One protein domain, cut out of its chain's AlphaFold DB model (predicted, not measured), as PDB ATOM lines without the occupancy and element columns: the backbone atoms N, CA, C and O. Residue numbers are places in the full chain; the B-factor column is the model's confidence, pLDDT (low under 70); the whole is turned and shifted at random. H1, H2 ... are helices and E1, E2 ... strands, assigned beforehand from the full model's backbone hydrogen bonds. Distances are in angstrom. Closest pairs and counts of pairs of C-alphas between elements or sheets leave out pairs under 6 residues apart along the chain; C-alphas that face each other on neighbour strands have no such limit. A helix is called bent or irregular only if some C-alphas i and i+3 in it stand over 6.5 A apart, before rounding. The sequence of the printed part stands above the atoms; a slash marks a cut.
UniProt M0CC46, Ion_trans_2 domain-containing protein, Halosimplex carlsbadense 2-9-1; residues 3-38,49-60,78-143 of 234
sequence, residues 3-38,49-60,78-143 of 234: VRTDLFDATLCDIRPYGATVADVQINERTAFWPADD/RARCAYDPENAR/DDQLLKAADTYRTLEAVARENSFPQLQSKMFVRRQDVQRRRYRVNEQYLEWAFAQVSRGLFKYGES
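What this domain is: This is residues 3 to 38, 49 to 60 and 78 to 143 of the 234 residues of the protein "Ion_trans_2 domain-containing protein" of Halosimplex carlsbadense 2-9-1 (UniProt M0CC46). A helical hairpin of two long helices, H2 and H3, makes the core, with the kinked H4 folding back on the side of H3 away from H2, and a small pair of strands, E1 and E2, set beside the later part of H2, so that the strand pair, H2, H3 and H4 follow one another roughly in a row. H4 meets H3 loosely, near their link; loops, among them residues 49 to 55, and the short H1 lie over one side of the hairpin. The printed part has 114 residues in three pieces, with two named strands followed by four named helices in the order E1, E2, H1, H2, H3, H4. The sheet has the order E1, E2 and is parallel, and the class is mostly helix, with 62 residues in helices and 9 in strands. The whole is compact, with a radius of gyration of the C-alphas of 14.8 A and spans of 43 by 31 by 30 A.

How they stand to each other: The sheet is made of E1, residues 3 to 6, and E2, residues 22 to 26, which are parallel neighbours at 25 degrees between their directions. The C-alphas of 4 and 24 face each other at 4.6 A. Across the pair, N 4 and O 23 are 3.0 A apart and N 26 and O 5 are 3.0 A apart, both within hydrogen-bond range. From E2 the way outward leads to H2, residues 78 to 97: the two have 5 pairs of C-alphas within 8 A, the closest being those of Val 25 and Val 94, 6.6 A apart. E1 and H2 are apart. H2 and H3, residues 101 to 121, form a helical hairpin; they touch with 35 pairs of C-alphas within 8 A, the closest being those of Glu 92 and Gln 104 at 4.8 A. They run opposite ways at a shallow tilt of 17 degrees. H3 and H4, residues 125 to 141, form a second helical hairpin; they touch with 7 pairs of C-alphas within 8 A, the closest being those of Tyr 119 and Trp 128 at 5.5 A. These two run opposite ways at a shallow tilt of 19 degrees, but the line of H4 is a rough one. H4 has a kink of 81 degrees near residue 135 and is irregular, with C-alphas 137 and 140 8.2 A apart. H2 and H4 are apart. H1, residues 56 to 59, is close to but not clearly touching H2, with the C-alphas of Pro 56 and Gln 80 closest at 7.2 A; it is apart from H3 and H4. In H2 every O i to N i+4 pair is within hydrogen-bond range, in H3 16 of 17 and in H4 11 of 13, while H1 is too short for such a pair.

Where its parts are: E1 begins at C-alpha 3, at (7.825, 65.794, -36.998), and E2, residues 22 to 26, is 10.5 A long. H1 has four residues, 56 to 59. H2 runs 28.7 A from C-alpha 78 at (-10.124, 44.427, -43.413) to C-alpha 97. H3, the longest helix with 21 residues, runs 30.7 A from C-alpha 101 to C-alpha 121. H4 spans 21.2 A and ends at C-alpha 141, at (13.386, 37.508, -51.228).

The domain as a whole: The two C-alphas farthest apart, those of Asp 9 and Leu 126, are 43.0 A apart. Residues 39 to 48 are not printed, with 9.6 A between C-alphas 38 and 49; residues 61 to 77 are not printed either, with 15.7 A between C-alphas 60 and 78. The link from E1 to E2, 15 residues, is long; those from H2 to H3 and from H3 to H4 are tight. The mean pLDDT of the printed part is 78.3, and 25 residues are under 70, among them residues 35 to 38, 57 to 60 and 131 to 142.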
ATOM      1  N   VAL A   3       7.009  65.182 -35.943       85.81
ATOM      2  CA  VAL A   3       7.825  65.794 -36.998       85.81
ATOM      3  C   VAL A   3       9.081  66.366 -36.372       85.81
ATOM      4  O   VAL A   3       8.964  67.130 -35.415       85.81
ATOM      5  N   ARG A   4      10.258  66.012 -36.908       86.56
ATOM      6  CA  ARG A   4      11.566  66.489 -36.418       86.56
ATOM      7  C   ARG A   4      11.723  66.276 -34.914       86.56
ATOM      8  O   ARG A   4      11.909  67.221 -34.153       86.56
ATOM      9  N   THR A   5      11.517  65.038 -34.483       88.44
ATOM     10  CA  THR A   5      11.487  64.672 -33.064       88.44
ATOM     11  C   THR A   5      12.489  63.565 -32.791       88.44
ATOM     12  O   THR A   5      12.492  62.551 -33.492       88.44
ATOM     13  N   ASP A   6      13.277  63.738 -31.736       88.44
ATOM     14  CA  ASP A   6      14.211  62.728 -31.255       88.44
ATOM     15  C   ASP A   6      13.506  61.837 -30.225       88.44
ATOM     16  O   ASP A   6      12.995  62.307 -29.209       88.44
ATOM     17  N   LEU A   7      13.447  60.537 -30.506       87.50
ATOM     18  CA  LEU A   7      12.805  59.509 -29.681       87.50
ATOM     19  C   LEU A   7      13.837  58.511 -29.137       87.50
ATOM     20  O   LEU A   7      13.585  57.303 -29.052       87.50
ATOM     21  N   PHE A   8      15.019  59.007 -28.782       87.00
ATOM     22  CA  PHE A   8      16.075  58.198 -28.180       87.00
ATOM     23  C   PHE A   8      15.617  57.607 -26.849       87.00
ATOM     24  O   PHE A   8      15.007  58.299 -26.038       87.00
ATOM     25  N   ASP A   9      15.873  56.311 -26.655       85.25
ATOM     26  CA  ASP A   9      15.475  55.549 -25.463       85.25
ATOM     27  C   ASP A   9      13.953  55.555 -25.194       85.25
ATOM     28  O   ASP A   9      13.491  55.133 -24.131       85.25
ATOM     29  N   ALA A  10      13.143  56.020 -26.152       84.38
ATOM     30  CA  ALA A  10      11.704  56.113 -25.984       84.38
ATOM     31  C   ALA A  10      11.061  54.724 -26.010       84.38
ATOM     32  O   ALA A  10      11.399  53.858 -26.820       84.38
ATOM     33  N   THR A  11      10.065  54.533 -25.151       81.88
ATOM     34  CA  THR A  11       9.230  53.333 -25.152       81.88
ATOM     35  C   THR A  11       7.952  53.627 -25.930       81.88
ATOM     36  O   THR A  11       7.041  54.287 -25.442       81.88
ATOM     37  N   LEU A  12       7.891  53.138 -27.164       78.38
ATOM     38  CA  LEU A  12       6.768  53.258 -28.095       78.38
ATOM     39  C   LEU A  12       5.905  51.986 -28.097       78.38
ATOM     40  O   LEU A  12       5.358  51.584 -29.124       78.38
ATOM     41  N   CYS A  13       5.792  51.328 -26.946       71.25
ATOM     42  CA  CYS A  13       4.932  50.162 -26.784       71.25
ATOM     43  C   CYS A  13       3.461  50.594 -26.866       71.25
ATOM     44  O   CYS A  13       3.074  51.578 -26.245       71.25
ATOM     45  N   ASP A  14       2.650  49.865 -27.635       67.62
ATOM     46  CA  ASP A  14       1.204  50.105 -27.791       67.62
ATOM     47  C   ASP A  14       0.807  51.451 -28.437       67.62
ATOM     48  O   ASP A  14      -0.341  51.896 -28.357       67.62
ATOM     49  N   ILE A  15       1.732  52.103 -29.151       78.31
ATOM     50  CA  ILE A  15       1.366  53.287 -29.931       78.31
ATOM     51  C   ILE A  15       0.363  52.926 -31.036       78.31
ATOM     52  O   ILE A  15       0.460  51.893 -31.708       78.31
ATOM     53  N   ARG A  16      -0.580  53.841 -31.267       82.44
ATOM     54  CA  ARG A  16      -1.630  53.748 -32.289       82.44
ATOM     55  C   ARG A  16      -1.449  54.850 -33.342       82.44
ATOM     56  O   ARG A  16      -2.237  55.791 -33.379       82.44
ATOM     57  N   PRO A  17      -0.387  54.790 -34.173       81.94
ATOM     58  CA  PRO A  17      -0.003  55.894 -35.052       81.94
ATOM     59  C   PRO A  17      -0.796  55.937 -36.364       81.94
ATOM     60  O   PRO A  17      -0.418  56.687 -37.259       81.94
ATOM     61  N   TYR A  18      -1.851  55.134 -36.535       82.69
ATOM     62  CA  TYR A  18      -2.587  55.102 -37.797       82.69
ATOM     63  C   TYR A  18      -3.151  56.486 -38.135       82.69
ATOM     64  O   TYR A  18      -3.834  57.103 -37.317       82.69
ATOM     65  N   GLY A  19      -2.845  56.971 -39.340       81.50
ATOM     66  CA  GLY A  19      -3.218  58.316 -39.785       81.50
ATOM     67  C   GLY A  19      -2.377  59.454 -39.187       81.50
ATOM     68  O   GLY A  19      -2.615  60.615 -39.517       81.50
ATOM     69  N   ALA A  20      -1.386  59.166 -38.337       84.44
ATOM     70  CA  ALA A  20      -0.459  60.173 -37.842       84.44
ATOM     71  C   ALA A  20       0.662  60.431 -38.857       84.44
ATOM     72  O   ALA A  20       1.311  59.505 -39.341       84.44
ATOM     73  N   THR A  21       0.957  61.705 -39.118       83.06
ATOM     74  CA  THR A  21       2.163  62.087 -39.860       83.06
ATOM     75  C   THR A  21       3.394  61.848 -38.989       83.06
ATOM     76  O   THR A  21       3.478  62.403 -37.885       83.06
ATOM     77  N   VAL A  22       4.318  61.029 -39.493       84.31
ATOM     78  CA  VAL A  22       5.630  60.729 -38.907       84.31
ATOM     79  C   VAL A  22       6.687  61.101 -39.946       84.31
ATOM     80  O   VAL A  22       6.692  60.513 -41.024       84.31
ATOM     81  N   ALA A  23       7.519  62.102 -39.657       84.62
ATOM     82  CA  ALA A  23       8.554  62.587 -40.575       84.62
ATOM     83  C   ALA A  23       9.785  63.097 -39.812       84.62
ATOM     84  O   ALA A  23       9.633  63.718 -38.759       84.62
ATOM     85  N   ASP A  24      10.987  62.881 -40.348       84.31
ATOM     86  CA  ASP A  24      12.256  63.316 -39.738       84.31
ATOM     87  C   ASP A  24      12.390  62.871 -38.263       84.31
ATOM     88  O   ASP A  24      12.766  63.657 -37.394       84.31
ATOM     89  N   VAL A  25      12.002  61.635 -37.938       89.12
ATOM     90  CA  VAL A  25      12.059  61.124 -36.557       89.12
ATOM     91  C   VAL A  25      13.362  60.375 -36.337       89.12
ATOM     92  O   VAL A  25      13.646  59.426 -37.066       89.12
ATOM     93  N   GLN A  26      14.123  60.756 -35.309       88.31
ATOM     94  CA  GLN A  26      15.352  60.057 -34.934       88.31
ATOM     95  C   GLN A  26      15.087  59.029 -33.833       88.31
ATOM     96  O   GLN A  26      14.401  59.314 -32.853       88.31
ATOM     97  N   ILE A  27      15.621  57.820 -33.990       89.50
ATOM     98  CA  ILE A  27      15.515  56.719 -33.020       89.50
ATOM     99  C   ILE A  27      16.899  56.117 -32.760       89.50
ATOM    100  O   ILE A  27      17.806  56.268 -33.576       89.50
ATOM    101  N   ASN A  28      17.073  55.422 -31.636       88.25
ATOM    102  CA  ASN A  28      18.298  54.684 -31.323       88.25
ATOM    103  C   ASN A  28      17.999  53.194 -31.073       88.25
ATOM    104  O   ASN A  28      16.847  52.766 -31.068       88.25
ATOM    105  N   GLU A  29      19.039  52.387 -30.841       82.00
ATOM    106  CA  GLU A  29      18.900  50.939 -30.581       82.00
ATOM    107  C   GLU A  29      18.091  50.607 -29.320       82.00
ATOM    108  O   GLU A  29      17.566  49.504 -29.183       82.00
ATOM    109  N   ARG A  30      17.996  51.562 -28.393       82.00
ATOM    110  CA  ARG A  30      17.265  51.443 -27.131       82.00
ATOM    111  C   ARG A  30      15.807  51.893 -27.248       82.00
ATOM    112  O   ARG A  30      15.038  51.653 -26.321       82.00
ATOM    113  N   THR A  31      15.405  52.505 -28.367       83.00
ATOM    114  CA  THR A  31      14.006  52.837 -28.645       83.00
ATOM    115  C   THR A  31      13.206  51.540 -28.784       83.00
ATOM    116  O   THR A  31      13.326  50.797 -29.764       83.00
ATOM    117  N   ALA A  32      12.364  51.254 -27.796       78.88
ATOM    118  CA  ALA A  32      11.583  50.028 -27.737       78.88
ATOM    119  C   ALA A  32      10.216  50.234 -28.402       78.88
ATOM    120  O   ALA A  32       9.378  50.977 -27.906       78.88
ATOM    121  N   PHE A  33       9.955  49.547 -29.515       74.38
ATOM    122  CA  PHE A  33       8.652  49.591 -30.210       74.38
ATOM    123  C   PHE A  33       7.622  48.602 -29.659       74.38
ATOM    124  O   PHE A  33       6.479  48.548 -30.111       74.38
ATOM    125  N   TRP A  34       8.058  47.744 -28.756       72.44
ATOM    126  CA  TRP A  34       7.289  46.646 -28.208       72.44
ATOM    127  C   TRP A  34       7.902  46.280 -26.859       72.44
ATOM    128  O   TRP A  34       9.095  46.545 -26.666       72.44
ATOM    129  N   PRO A  35       7.108  45.706 -25.936       64.06
ATOM    130  CA  PRO A  35       7.630  45.253 -24.656       64.06
ATOM    131  C   PRO A  35       8.835  44.353 -24.919       64.06
ATOM    132  O   PRO A  35       8.805  43.577 -25.882       64.06
ATOM    133  N   ALA A  36       9.889  44.483 -24.109       56.94
ATOM    134  CA  ALA A  36      10.980  43.519 -24.138       56.94
ATOM    135  C   ALA A  36      10.353  42.124 -24.051       56.94
ATOM    136  O   ALA A  36       9.461  41.912 -23.227       56.94
ATOM    137  N   ASP A  37      10.729  41.234 -24.975       53.94
ATOM    138  CA  ASP A  37      10.201  39.876 -24.982       53.94
ATOM    139  C   ASP A  37      10.434  39.304 -23.572       53.94
ATOM    140  O   ASP A  37      11.576  39.257 -23.115       53.94
ATOM    141  N   ASP A  38       9.366  38.913 -22.868       43.44
ATOM    142  CA  ASP A  38       9.517  38.061 -21.692       43.44
ATOM    143  C   ASP A  38      10.174  36.785 -22.222       43.44
ATOM    144  O   ASP A  38       9.537  35.980 -22.918       43.44
ATOM    145  N   ARG A  49       5.321  37.912 -29.697       53.84
ATOM    146  CA  ARG A  49       4.115  38.753 -29.544       53.84
ATOM    147  C   ARG A  49       4.359  40.253 -29.591       53.84
ATOM    148  O   ARG A  49       3.423  41.026 -29.490       53.84
ATOM    149  N   ALA A  50       5.578  40.683 -29.861       61.09
ATOM    150  CA  ALA A  50       5.909  42.086 -30.046       61.09
ATOM    151  C   ALA A  50       5.332  42.697 -31.354       61.09
ATOM    152  O   ALA A  50       6.115  43.121 -32.197       61.09
ATOM    153  N   ARG A  51       4.017  42.675 -31.622       73.25
ATOM    154  CA  ARG A  51       3.353  43.181 -32.854       73.25
ATOM    155  C   ARG A  51       2.757  44.585 -32.650       73.25
ATOM    156  O   ARG A  51       2.693  45.061 -31.525       73.25
ATOM    157  N   CYS A  52       2.373  45.276 -33.730       77.38
ATOM    158  CA  CYS A  52       1.728  46.589 -33.593       77.38
ATOM    159  C   CYS A  52       0.326  46.459 -32.970       77.38
ATOM    160  O   CYS A  52      -0.316  45.416 -33.098       77.38
ATOM    161  N   ALA A  53      -0.158  47.531 -32.335       77.00
ATOM    162  CA  ALA A  53      -1.448  47.559 -31.637       77.00
ATOM    163  C   ALA A  53      -2.637  47.118 -32.515       77.00
ATOM    164  O   ALA A  53      -3.572  46.496 -32.023       77.00
ATOM    165  N   TYR A  54      -2.577  47.405 -33.818       79.88
ATOM    166  CA  TYR A  54      -3.622  47.059 -34.785       79.88
ATOM    167  C   TYR A  54      -3.525  45.631 -35.340       79.88
ATOM    168  O   TYR A  54      -4.410  45.210 -36.078       79.88
ATOM    169  N   ASP A  55      -2.451  44.888 -35.057       78.81
ATOM    170  CA  ASP A  55      -2.303  43.523 -35.561       78.81
ATOM    171  C   ASP A  55      -3.325  42.607 -34.860       78.81
ATOM    172  O   ASP A  55      -3.312  42.520 -33.628       78.81
ATOM    173  N   PRO A  56      -4.179  41.870 -35.597       72.75
ATOM    174  CA  PRO A  56      -5.173  40.984 -34.990       72.75
ATOM    175  C   PRO A  56      -4.560  39.915 -34.079       72.75
ATOM    176  O   PRO A  56      -5.234  39.385 -33.202       72.75
ATOM    177  N   GLU A  57      -3.283  39.566 -34.267       69.81
ATOM    178  CA  GLU A  57      -2.579  38.669 -33.343       69.81
ATOM    179  C   GLU A  57      -2.219  39.302 -32.003       69.81
ATOM    180  O   GLU A  57      -2.085  38.565 -31.031       69.81
ATOM    181  N   ASN A  58      -2.094  40.627 -31.946       67.12
ATOM    182  CA  ASN A  58      -1.947  41.358 -30.694       67.12
ATOM    183  C   ASN A  58      -3.301  41.444 -29.965       67.12
ATOM    184  O   ASN A  58      -3.396  41.147 -28.779       67.12
ATOM    185  N   ALA A  59      -4.380  41.725 -30.708       55.59
ATOM    186  CA  ALA A  59      -5.749  41.764 -30.178       55.59
ATOM    187  C   ALA A  59      -6.284  40.388 -29.723       55.59
ATOM    188  O   ALA A  59      -7.205  40.307 -28.913       55.59
ATOM    189  N   ARG A  60      -5.697  39.278 -30.190       49.69
ATOM    190  CA  ARG A  60      -6.044  37.924 -29.717       49.69
ATOM    191  C   ARG A  60      -5.672  37.659 -28.253       49.69
ATOM    192  O   ARG A  60      -6.116  36.642 -27.724       49.69
ATOM    193  N   ASP A  78     -10.878  43.740 -42.347       83.88
ATOM    194  CA  ASP A  78     -10.124  44.427 -43.413       83.88
ATOM    195  C   ASP A  78      -9.591  45.785 -42.938       83.88
ATOM    196  O   ASP A  78      -8.410  46.078 -43.137       83.88
ATOM    197  N   ASP A  79     -10.415  46.573 -42.239       86.19
ATOM    198  CA  ASP A  79     -10.019  47.870 -41.680       86.19
ATOM    199  C   ASP A  79      -8.888  47.729 -40.643       86.19
ATOM    200  O   ASP A  79      -7.877  48.433 -40.715       86.19
ATOM    201  N   GLN A  80      -8.984  46.764 -39.720       85.69
ATOM    202  CA  GLN A  80      -7.901  46.481 -38.768       85.69
ATOM    203  C   GLN A  80      -6.602  46.058 -39.472       85.69
ATOM    204  O   GLN A  80      -5.520  46.559 -39.148       85.69
ATOM    205  N   LEU A  81      -6.690  45.174 -40.473       87.75
ATOM    206  CA  LEU A  81      -5.532  44.744 -41.262       87.75
ATOM    207  C   LEU A  81      -4.916  45.910 -42.048       87.75
ATOM    208  O   LEU A  81      -3.692  46.003 -42.147       87.75
ATOM    209  N   LEU A  82      -5.732  46.821 -42.577       88.50
ATOM    210  CA  LEU A  82      -5.266  48.021 -43.266       88.50
ATOM    211  C   LEU A  82      -4.497  48.943 -42.308       88.50
ATOM    212  O   LEU A  82      -3.384  49.367 -42.634       88.50
ATOM    213  N   LYS A  83      -5.024  49.172 -41.101       89.56
ATOM    214  CA  LYS A  83      -4.358  49.961 -40.049       89.56
ATOM    215  C   LYS A  83      -3.022  49.355 -39.621       89.56
ATOM    216  O   LYS A  83      -2.024  50.068 -39.463       89.56
ATOM    217  N   ALA A  84      -2.972  48.032 -39.481       88.75
ATOM    218  CA  ALA A  84      -1.746  47.313 -39.155       88.75
ATOM    219  C   ALA A  84      -0.700  47.416 -40.276       88.75
ATOM    220  O   ALA A  84       0.473  47.688 -40.003       88.75
ATOM    221  N   ALA A  85      -1.111  47.237 -41.535       89.00
ATOM    222  CA  ALA A  85      -0.222  47.328 -42.690       89.00
ATOM    223  C   ALA A  85       0.383  48.731 -42.843       89.00
ATOM    224  O   ALA A  85       1.583  48.855 -43.110       89.00
ATOM    225  N   ASP A  86      -0.426  49.773 -42.634       89.69
ATOM    226  CA  ASP A  86       0.027  51.162 -42.629       89.69
ATOM    227  C   ASP A  86       1.043  51.424 -41.510       89.69
ATOM    228  O   ASP A  86       2.137  51.923 -41.763       89.69
ATOM    229  N   THR A  87       0.745  50.967 -40.293       89.50
ATOM    230  CA  THR A  87       1.654  51.118 -39.148       89.50
ATOM    231  C   THR A  87       3.015  50.473 -39.417       89.50
ATOM    232  O   THR A  87       4.053  51.099 -39.206       89.50
ATOM    233  N   TYR A  88       3.041  49.244 -39.944       90.00
ATOM    234  CA  TYR A  88       4.300  48.581 -40.295       90.00
ATOM    235  C   TYR A  88       5.051  49.290 -41.426       90.00
ATOM    236  O   TYR A  88       6.280  49.305 -41.418       90.00
ATOM    237  N   ARG A  89       4.342  49.899 -42.383       90.56
ATOM    238  CA  ARG A  89       4.956  50.720 -43.434       90.56
ATOM    239  C   ARG A  89       5.630  51.963 -42.851       90.56
ATOM    240  O   ARG A  89       6.761  52.243 -43.232       90.56
ATOM    241  N   THR A  90       4.975  52.662 -41.931       90.12
ATOM    242  CA  THR A  90       5.537  53.846 -41.264       90.12
ATOM    243  C   THR A  90       6.759  53.479 -40.427       90.12
ATOM    244  O   THR A  90       7.802  54.112 -40.551       90.12
ATOM    245  N   LEU A  91       6.688  52.394 -39.650       88.94
ATOM    246  CA  LEU A  91       7.836  51.903 -38.879       88.94
ATOM    247  C   LEU A  91       8.998  51.448 -39.775       88.94
ATOM    248  O   LEU A  91      10.157  51.662 -39.429       88.94
ATOM    249  N   GLU A  92       8.714  50.841 -40.932       89.56
ATOM    250  CA  GLU A  92       9.746  50.510 -41.922       89.56
ATOM    251  C   GLU A  92      10.442  51.771 -42.460       89.56
ATOM    252  O   GLU A  92      11.659  51.754 -42.643       89.56
ATOM    253  N   ALA A  93       9.693  52.850 -42.712       89.44
ATOM    254  CA  ALA A  93      10.247  54.120 -43.179       89.44
ATOM    255  C   ALA A  93      11.166  54.750 -42.123       89.44
ATOM    256  O   ALA A  93      12.322  55.029 -42.428       89.44
ATOM    257  N   VAL A  94      10.714  54.837 -40.867       90.00
ATOM    258  CA  VAL A  94      11.534  55.347 -39.753       90.00
ATOM    259  C   VAL A  94      12.803  54.506 -39.575       90.00
ATOM    260  O   VAL A  94      13.900  55.049 -39.458       90.00
ATOM    261  N   ALA A  95      12.692  53.173 -39.610       88.31
ATOM    262  CA  ALA A  95      13.854  52.289 -39.500       88.31
ATOM    263  C   ALA A  95      14.854  52.484 -40.652       88.31
ATOM    264  O   ALA A  95      16.060  52.365 -40.446       88.31
ATOM    265  N   ARG A  96      14.362  52.781 -41.860       89.06
ATOM    266  CA  ARG A  96      15.194  53.066 -43.033       89.06
ATOM    267  C   ARG A  96      15.913  54.406 -42.902       89.06
ATOM    268  O   ARG A  96      17.112  54.450 -43.139       89.06
ATOM    269  N   GLU A  97      15.202  55.460 -42.507       89.19
ATOM    270  CA  GLU A  97      15.769  56.800 -42.279       89.19
ATOM    271  C   GLU A  97      16.872  56.778 -41.214       89.19
ATOM    272  O   GLU A  97      17.879  57.467 -41.344       89.19
ATOM    273  N   ASN A  98      16.726  55.915 -40.207       88.69
ATOM    274  CA  ASN A  98      17.683  55.760 -39.115       88.69
ATOM    275  C   ASN A  98      18.713  54.641 -39.339       88.69
ATOM    276  O   ASN A  98      19.470  54.315 -38.432       88.69
ATOM    277  N   SER A  99      18.763  54.039 -40.534       88.06
ATOM    278  CA  SER A  99      19.743  53.000 -40.885       88.06
ATOM    279  C   SER A  99      19.741  51.770 -39.953       88.06
ATOM    280  O   SER A  99      20.787  51.185 -39.679       88.06
ATOM    281  N   PHE A 100      18.558  51.320 -39.513       86.06
ATOM    282  CA  PHE A 100      18.356  50.097 -38.722       86.06
ATOM    283  C   PHE A 100      17.871  48.918 -39.595       86.06
ATOM    284  O   PHE A 100      16.667  48.635 -39.656       86.06
ATOM    285  N   PRO A 101      18.773  48.160 -40.254       79.69
ATOM    286  CA  PRO A 101      18.401  47.153 -41.254       79.69
ATOM    287  C   PRO A 101      17.621  45.963 -40.674       79.69
ATOM    288  O   PRO A 101      16.734  45.418 -41.339       79.69
ATOM    289  N   GLN A 102      17.915  45.556 -39.433       82.44
ATOM    290  CA  GLN A 102      17.218  44.446 -38.772       82.44
ATOM    291  C   GLN A 102      15.758  44.806 -38.466       82.44
ATOM    292  O   GLN A 102      14.844  44.031 -38.758       82.44
ATOM    293  N   LEU A 103      15.532  46.013 -37.934       82.81
ATOM    294  CA  LEU A 103      14.196  46.529 -37.649       82.81
ATOM    295  C   LEU A 103      13.400  46.722 -38.945       82.81
ATOM    296  O   LEU A 103      12.254  46.277 -39.030       82.81
ATOM    297  N   GLN A 104      14.028  47.293 -39.976       85.19
ATOM    298  CA  GLN A 104      13.429  47.459 -41.300       85.19
ATOM    299  C   GLN A 104      12.955  46.117 -41.882       85.19
ATOM    300  O   GLN A 104      11.810  45.998 -42.316       85.19
ATOM    301  N   SER A 105      13.812  45.090 -41.865       80.56
ATOM    302  CA  SER A 105      13.469  43.734 -42.322       80.56
ATOM    303  C   SER A 105      12.304  43.142 -41.520       80.56
ATOM    304  O   SER A 105      11.334  42.657 -42.108       80.56
ATOM    305  N   LYS A 106      12.326  43.267 -40.186       83.44
ATOM    306  CA  LYS A 106      11.245  42.789 -39.307       83.44
ATOM    307  C   LYS A 106       9.903  43.460 -39.633       83.44
ATOM    308  O   LYS A 106       8.890  42.764 -39.724       83.44
ATOM    309  N   MET A 107       9.881  44.778 -39.847       85.38
ATOM    310  CA  MET A 107       8.660  45.523 -40.199       85.38
ATOM    311  C   MET A 107       8.160  45.193 -41.606       85.38
ATOM    312  O   MET A 107       6.960  45.000 -41.806       85.38
ATOM    313  N   PHE A 108       9.075  45.032 -42.562       84.75
ATOM    314  CA  PHE A 108       8.750  44.616 -43.923       84.75
ATOM    315  C   PHE A 108       8.046  43.249 -43.959       84.75
ATOM    316  O   PHE A 108       6.976  43.124 -44.559       84.75
ATOM    317  N   VAL A 109       8.603  42.241 -43.273       81.69
ATOM    318  CA  VAL A 109       8.014  40.890 -43.202       81.69
ATOM    319  C   VAL A 109       6.629  40.929 -42.563       81.69
ATOM    320  O   VAL A 109       5.689  40.328 -43.080       81.69
ATOM    321  N   ARG A 110       6.472  41.679 -41.467       84.06
ATOM    322  CA  ARG A 110       5.182  41.808 -40.778       84.06
ATOM    323  C   ARG A 110       4.123  42.483 -41.636       84.06
ATOM    324  O   ARG A 110       2.993  42.001 -41.675       84.06
ATOM    325  N   ARG A 111       4.487  43.537 -42.376       86.88
ATOM    326  CA  ARG A 111       3.581  44.166 -43.346       86.88
ATOM    327  C   ARG A 111       3.084  43.152 -44.375       86.88
ATOM    328  O   ARG A 111       1.887  43.098 -44.641       86.88
ATOM    329  N   GLN A 112       3.975  42.328 -44.923       82.75
ATOM    330  CA  GLN A 112       3.597  41.306 -45.904       82.75
ATOM    331  C   GLN A 112       2.719  40.200 -45.307       82.75
ATOM    332  O   GLN A 112       1.783  39.749 -45.968       82.75
ATOM    333  N   ASP A 113       2.961  39.795 -44.059       83.31
ATOM    334  CA  ASP A 113       2.113  38.827 -43.359       83.31
ATOM    335  C   ASP A 113       0.685  39.358 -43.135       83.31
ATOM    336  O   ASP A 113      -0.281  38.612 -43.321       83.31
ATOM    337  N   VAL A 114       0.538  40.639 -42.776       84.69
ATOM    338  CA  VAL A 114      -0.769  41.306 -42.641       84.69
ATOM    339  C   VAL A 114      -1.466  41.422 -43.995       84.69
ATOM    340  O   VAL A 114      -2.622  41.026 -44.135       84.69
ATOM    341  N   GLN A 115      -0.754  41.885 -45.022       82.69
ATOM    342  CA  GLN A 115      -1.318  42.056 -46.362       82.69
ATOM    343  C   GLN A 115      -1.760  40.724 -46.980       82.69
ATOM    344  O   GLN A 115      -2.802  40.641 -47.622       82.69
ATOM    345  N   ARG A 116      -1.037  39.638 -46.693       80.56
ATOM    346  CA  ARG A 116      -1.448  38.279 -47.058       80.56
ATOM    347  C   ARG A 116      -2.790  37.876 -46.438       80.56
ATOM    348  O   ARG A 116      -3.582  37.209 -47.100       80.56
ATOM    349  N   ARG A 117      -3.038  38.215 -45.169       79.69
ATOM    350  CA  ARG A 117      -4.334  37.930 -44.517       79.69
ATOM    351  C   ARG A 117      -5.449  38.720 -45.171       79.69
ATOM    352  O   ARG A 117      -6.519  38.169 -45.389       79.69
ATOM    353  N   ARG A 118      -5.144  39.953 -45.558       80.69
ATOM    354  CA  ARG A 118      -6.061  40.834 -46.268       80.69
ATOM    355  C   ARG A 118      -6.528  40.240 -47.601       80.69
ATOM    356  O   ARG A 118      -7.720  40.248 -47.871       80.69
ATOM    357  N   TYR A 119      -5.630  39.618 -48.375       78.38
ATOM    358  CA  TYR A 119      -6.019  38.909 -49.607       78.38
ATOM    359  C   TYR A 119      -7.018  37.772 -49.363       78.38
ATOM    360  O   TYR A 119      -7.878  37.527 -50.200       78.38
ATOM    361  N   ARG A 120      -6.939  37.092 -48.213       73.56
ATOM    362  CA  ARG A 120      -7.897  36.035 -47.861       73.56
ATOM    363  C   ARG A 120      -9.264  36.599 -47.474       73.56
ATOM    364  O   ARG A 120     -10.261  35.989 -47.827       73.56
ATOM    365  N   VAL A 121      -9.292  37.717 -46.747       78.94
ATOM    366  CA  VAL A 121     -10.537  38.398 -46.343       78.94
ATOM    367  C   VAL A 121     -11.256  38.981 -47.563       78.94
ATOM    368  O   VAL A 121     -12.462  38.846 -47.678       78.94
ATOM    369  N   ASN A 122     -10.510  39.534 -48.521       76.88
ATOM    370  CA  ASN A 122     -11.069  40.126 -49.742       76.88
ATOM    371  C   ASN A 122     -11.322  39.111 -50.876       76.88
ATOM    372  O   ASN A 122     -11.450  39.520 -52.026       76.88
ATOM    373  N   GLU A 123     -11.332  37.804 -50.581       76.62
ATOM    374  CA  GLU A 123     -11.562  36.714 -51.553       76.62
ATOM    375  C   GLU A 123     -10.618  36.714 -52.781       76.62
ATOM    376  O   GLU A 123     -10.906  36.145 -53.834       76.62
ATOM    377  N   GLN A 124      -9.431  37.309 -52.648       77.62
ATOM    378  CA  GLN A 124      -8.404  37.403 -53.691       77.62
ATOM    379  C   GLN A 124      -7.471  36.183 -53.642       77.62
ATOM    380  O   GLN A 124      -6.352  36.213 -53.116       77.62
ATOM    381  N   TYR A 125      -7.973  35.053 -54.147       71.25
ATOM    382  CA  TYR A 125      -7.305  33.751 -54.040       71.25
ATOM    383  C   TYR A 125      -6.006  33.643 -54.856       71.25
ATOM    384  O   TYR A 125      -5.071  32.974 -54.407       71.25
ATOM    385  N   LEU A 126      -5.917  34.294 -56.023       68.94
ATOM    386  CA  LEU A 126      -4.728  34.245 -56.887       68.94
ATOM    387  C   LEU A 126      -3.546  34.974 -56.243       68.94
ATOM    388  O   LEU A 126      -2.440  34.440 -56.153       68.94
ATOM    389  N   GLU A 127      -3.800  36.166 -55.716       73.81
ATOM    390  CA  GLU A 127      -2.840  36.994 -54.996       73.81
ATOM    391  C   GLU A 127      -2.401  36.308 -53.702       73.81
ATOM    392  O   GLU A 127      -1.212  36.289 -53.368       73.81
ATOM    393  N   TRP A 128      -3.340  35.669 -52.997       71.19
ATOM    394  CA  TRP A 128      -3.029  34.867 -51.819       71.19
ATOM    395  C   TRP A 128      -2.145  33.659 -52.152       71.19
ATOM    396  O   TRP A 128      -1.192  33.389 -51.411       71.19
ATOM    397  N   ALA A 129      -2.425  32.946 -53.248       64.25
ATOM    398  CA  ALA A 129      -1.645  31.795 -53.699       64.25
ATOM    399  C   ALA A 129      -0.227  32.216 -54.112       64.25
ATOM    400  O   ALA A 129       0.753  31.618 -53.666       64.25
ATOM    401  N   PHE A 130      -0.093  33.309 -54.865       72.69
ATOM    402  CA  PHE A 130       1.204  33.881 -55.222       72.69
ATOM    403  C   PHE A 130       1.991  34.356 -53.984       72.69
ATOM    404  O   PHE A 130       3.190  34.089 -53.848       72.69
ATOM    405  N   ALA A 131       1.320  34.978 -53.010       65.50
ATOM    406  CA  ALA A 131       1.910  35.335 -51.715       65.50
ATOM    407  C   ALA A 131       2.356  34.097 -50.904       65.50
ATOM    408  O   ALA A 131       3.309  34.158 -50.126       65.50
ATOM    409  N   GLN A 132       1.681  32.960 -51.088       63.94
ATOM    410  CA  GLN A 132       1.998  31.674 -50.463       63.94
ATOM    411  C   GLN A 132       3.267  31.062 -51.037       63.94
ATOM    412  O   GLN A 132       4.209  30.747 -50.304       63.94
ATOM    413  N   VAL A 133       3.294  30.962 -52.362       64.75
ATOM    414  CA  VAL A 133       4.416  30.454 -53.149       64.75
ATOM    415  C   VAL A 133       5.651  31.312 -52.878       64.75
ATOM    416  O   VAL A 133       6.708  30.784 -52.538       64.75
ATOM    417  N   SER A 134       5.510  32.640 -52.886       64.00
ATOM    418  CA  SER A 134       6.618  33.559 -52.598       64.00
ATOM    419  C   SER A 134       7.141  33.484 -51.157       64.00
ATOM    420  O   SER A 134       8.344  33.637 -50.923       64.00
ATOM    421  N   ARG A 135       6.290  33.185 -50.170       67.88
ATOM    422  CA  ARG A 135       6.739  32.941 -48.790       67.88
ATOM    423  C   ARG A 135       7.487  31.614 -48.660       67.88
ATOM    424  O   ARG A 135       8.529  31.583 -48.005       67.88
ATOM    425  N   GLY A 136       6.961  30.552 -49.272       59.75
ATOM    426  CA  GLY A 136       7.534  29.205 -49.224       59.75
ATOM    427  C   GLY A 136       8.880  29.106 -49.941       59.75
ATOM    428  O   GLY A 136       9.861  28.664 -49.343       59.75
ATOM    429  N   LEU A 137       8.944  29.584 -51.184       59.56
ATOM    430  CA  LEU A 137      10.150  29.519 -52.013       59.56
ATOM    431  C   LEU A 137      11.176  30.604 -51.660       59.56
ATOM    432  O   LEU A 137      12.376  30.346 -51.702       59.56
ATOM    433  N   PHE A 138      10.733  31.803 -51.263       61.59
ATOM    434  CA  PHE A 138      11.625  32.970 -51.232       61.59
ATOM    435  C   PHE A 138      11.698  33.710 -49.892       61.59
ATOM    436  O   PHE A 138      12.550  34.590 -49.769       61.59
ATOM    437  N   LYS A 139      10.842  33.428 -48.890       62.94
ATOM    438  CA  LYS A 139      10.654  34.311 -47.709       62.94
ATOM    439  C   LYS A 139      10.652  35.790 -48.145       62.94
ATOM    440  O   LYS A 139      11.426  36.601 -47.640       62.94
ATOM    441  N   TYR A 140       9.881  36.097 -49.192       63.91
ATOM    442  CA  TYR A 140       9.794  37.435 -49.793       63.91
ATOM    443  C   TYR A 140      11.125  38.031 -50.313       63.91
ATOM    444  O   TYR A 140      11.318  39.251 -50.378       63.91
ATOM    445  N   GLY A 141      12.065  37.165 -50.701       61.34
ATOM    446  CA  GLY A 141      13.386  37.508 -51.228       61.34
ATOM    447  C   GLY A 141      14.374  37.987 -50.161       61.34
ATOM    448  O   GLY A 141      15.361  38.643 -50.490       61.34
ATOM    449  N   GLU A 142      14.092  37.756 -48.878       64.38
ATOM    450  CA  GLU A 142      14.966  38.196 -47.787       64.38
ATOM    451  C   GLU A 142      16.112  37.210 -47.536       64.38
ATOM    452  O   GLU A 142      17.204  37.620 -47.152       64.38
ATOM    453  N   SER A 143      15.915  35.916 -47.802       71.25
ATOM    454  CA  SER A 143      16.904  34.871 -47.518       71.25
ATOM    455  C   SER A 143      17.406  34.192 -48.792       71.25
ATOM    456  O   SER A 143      16.810  33.214 -49.245       71.25
TER     457      SER A 143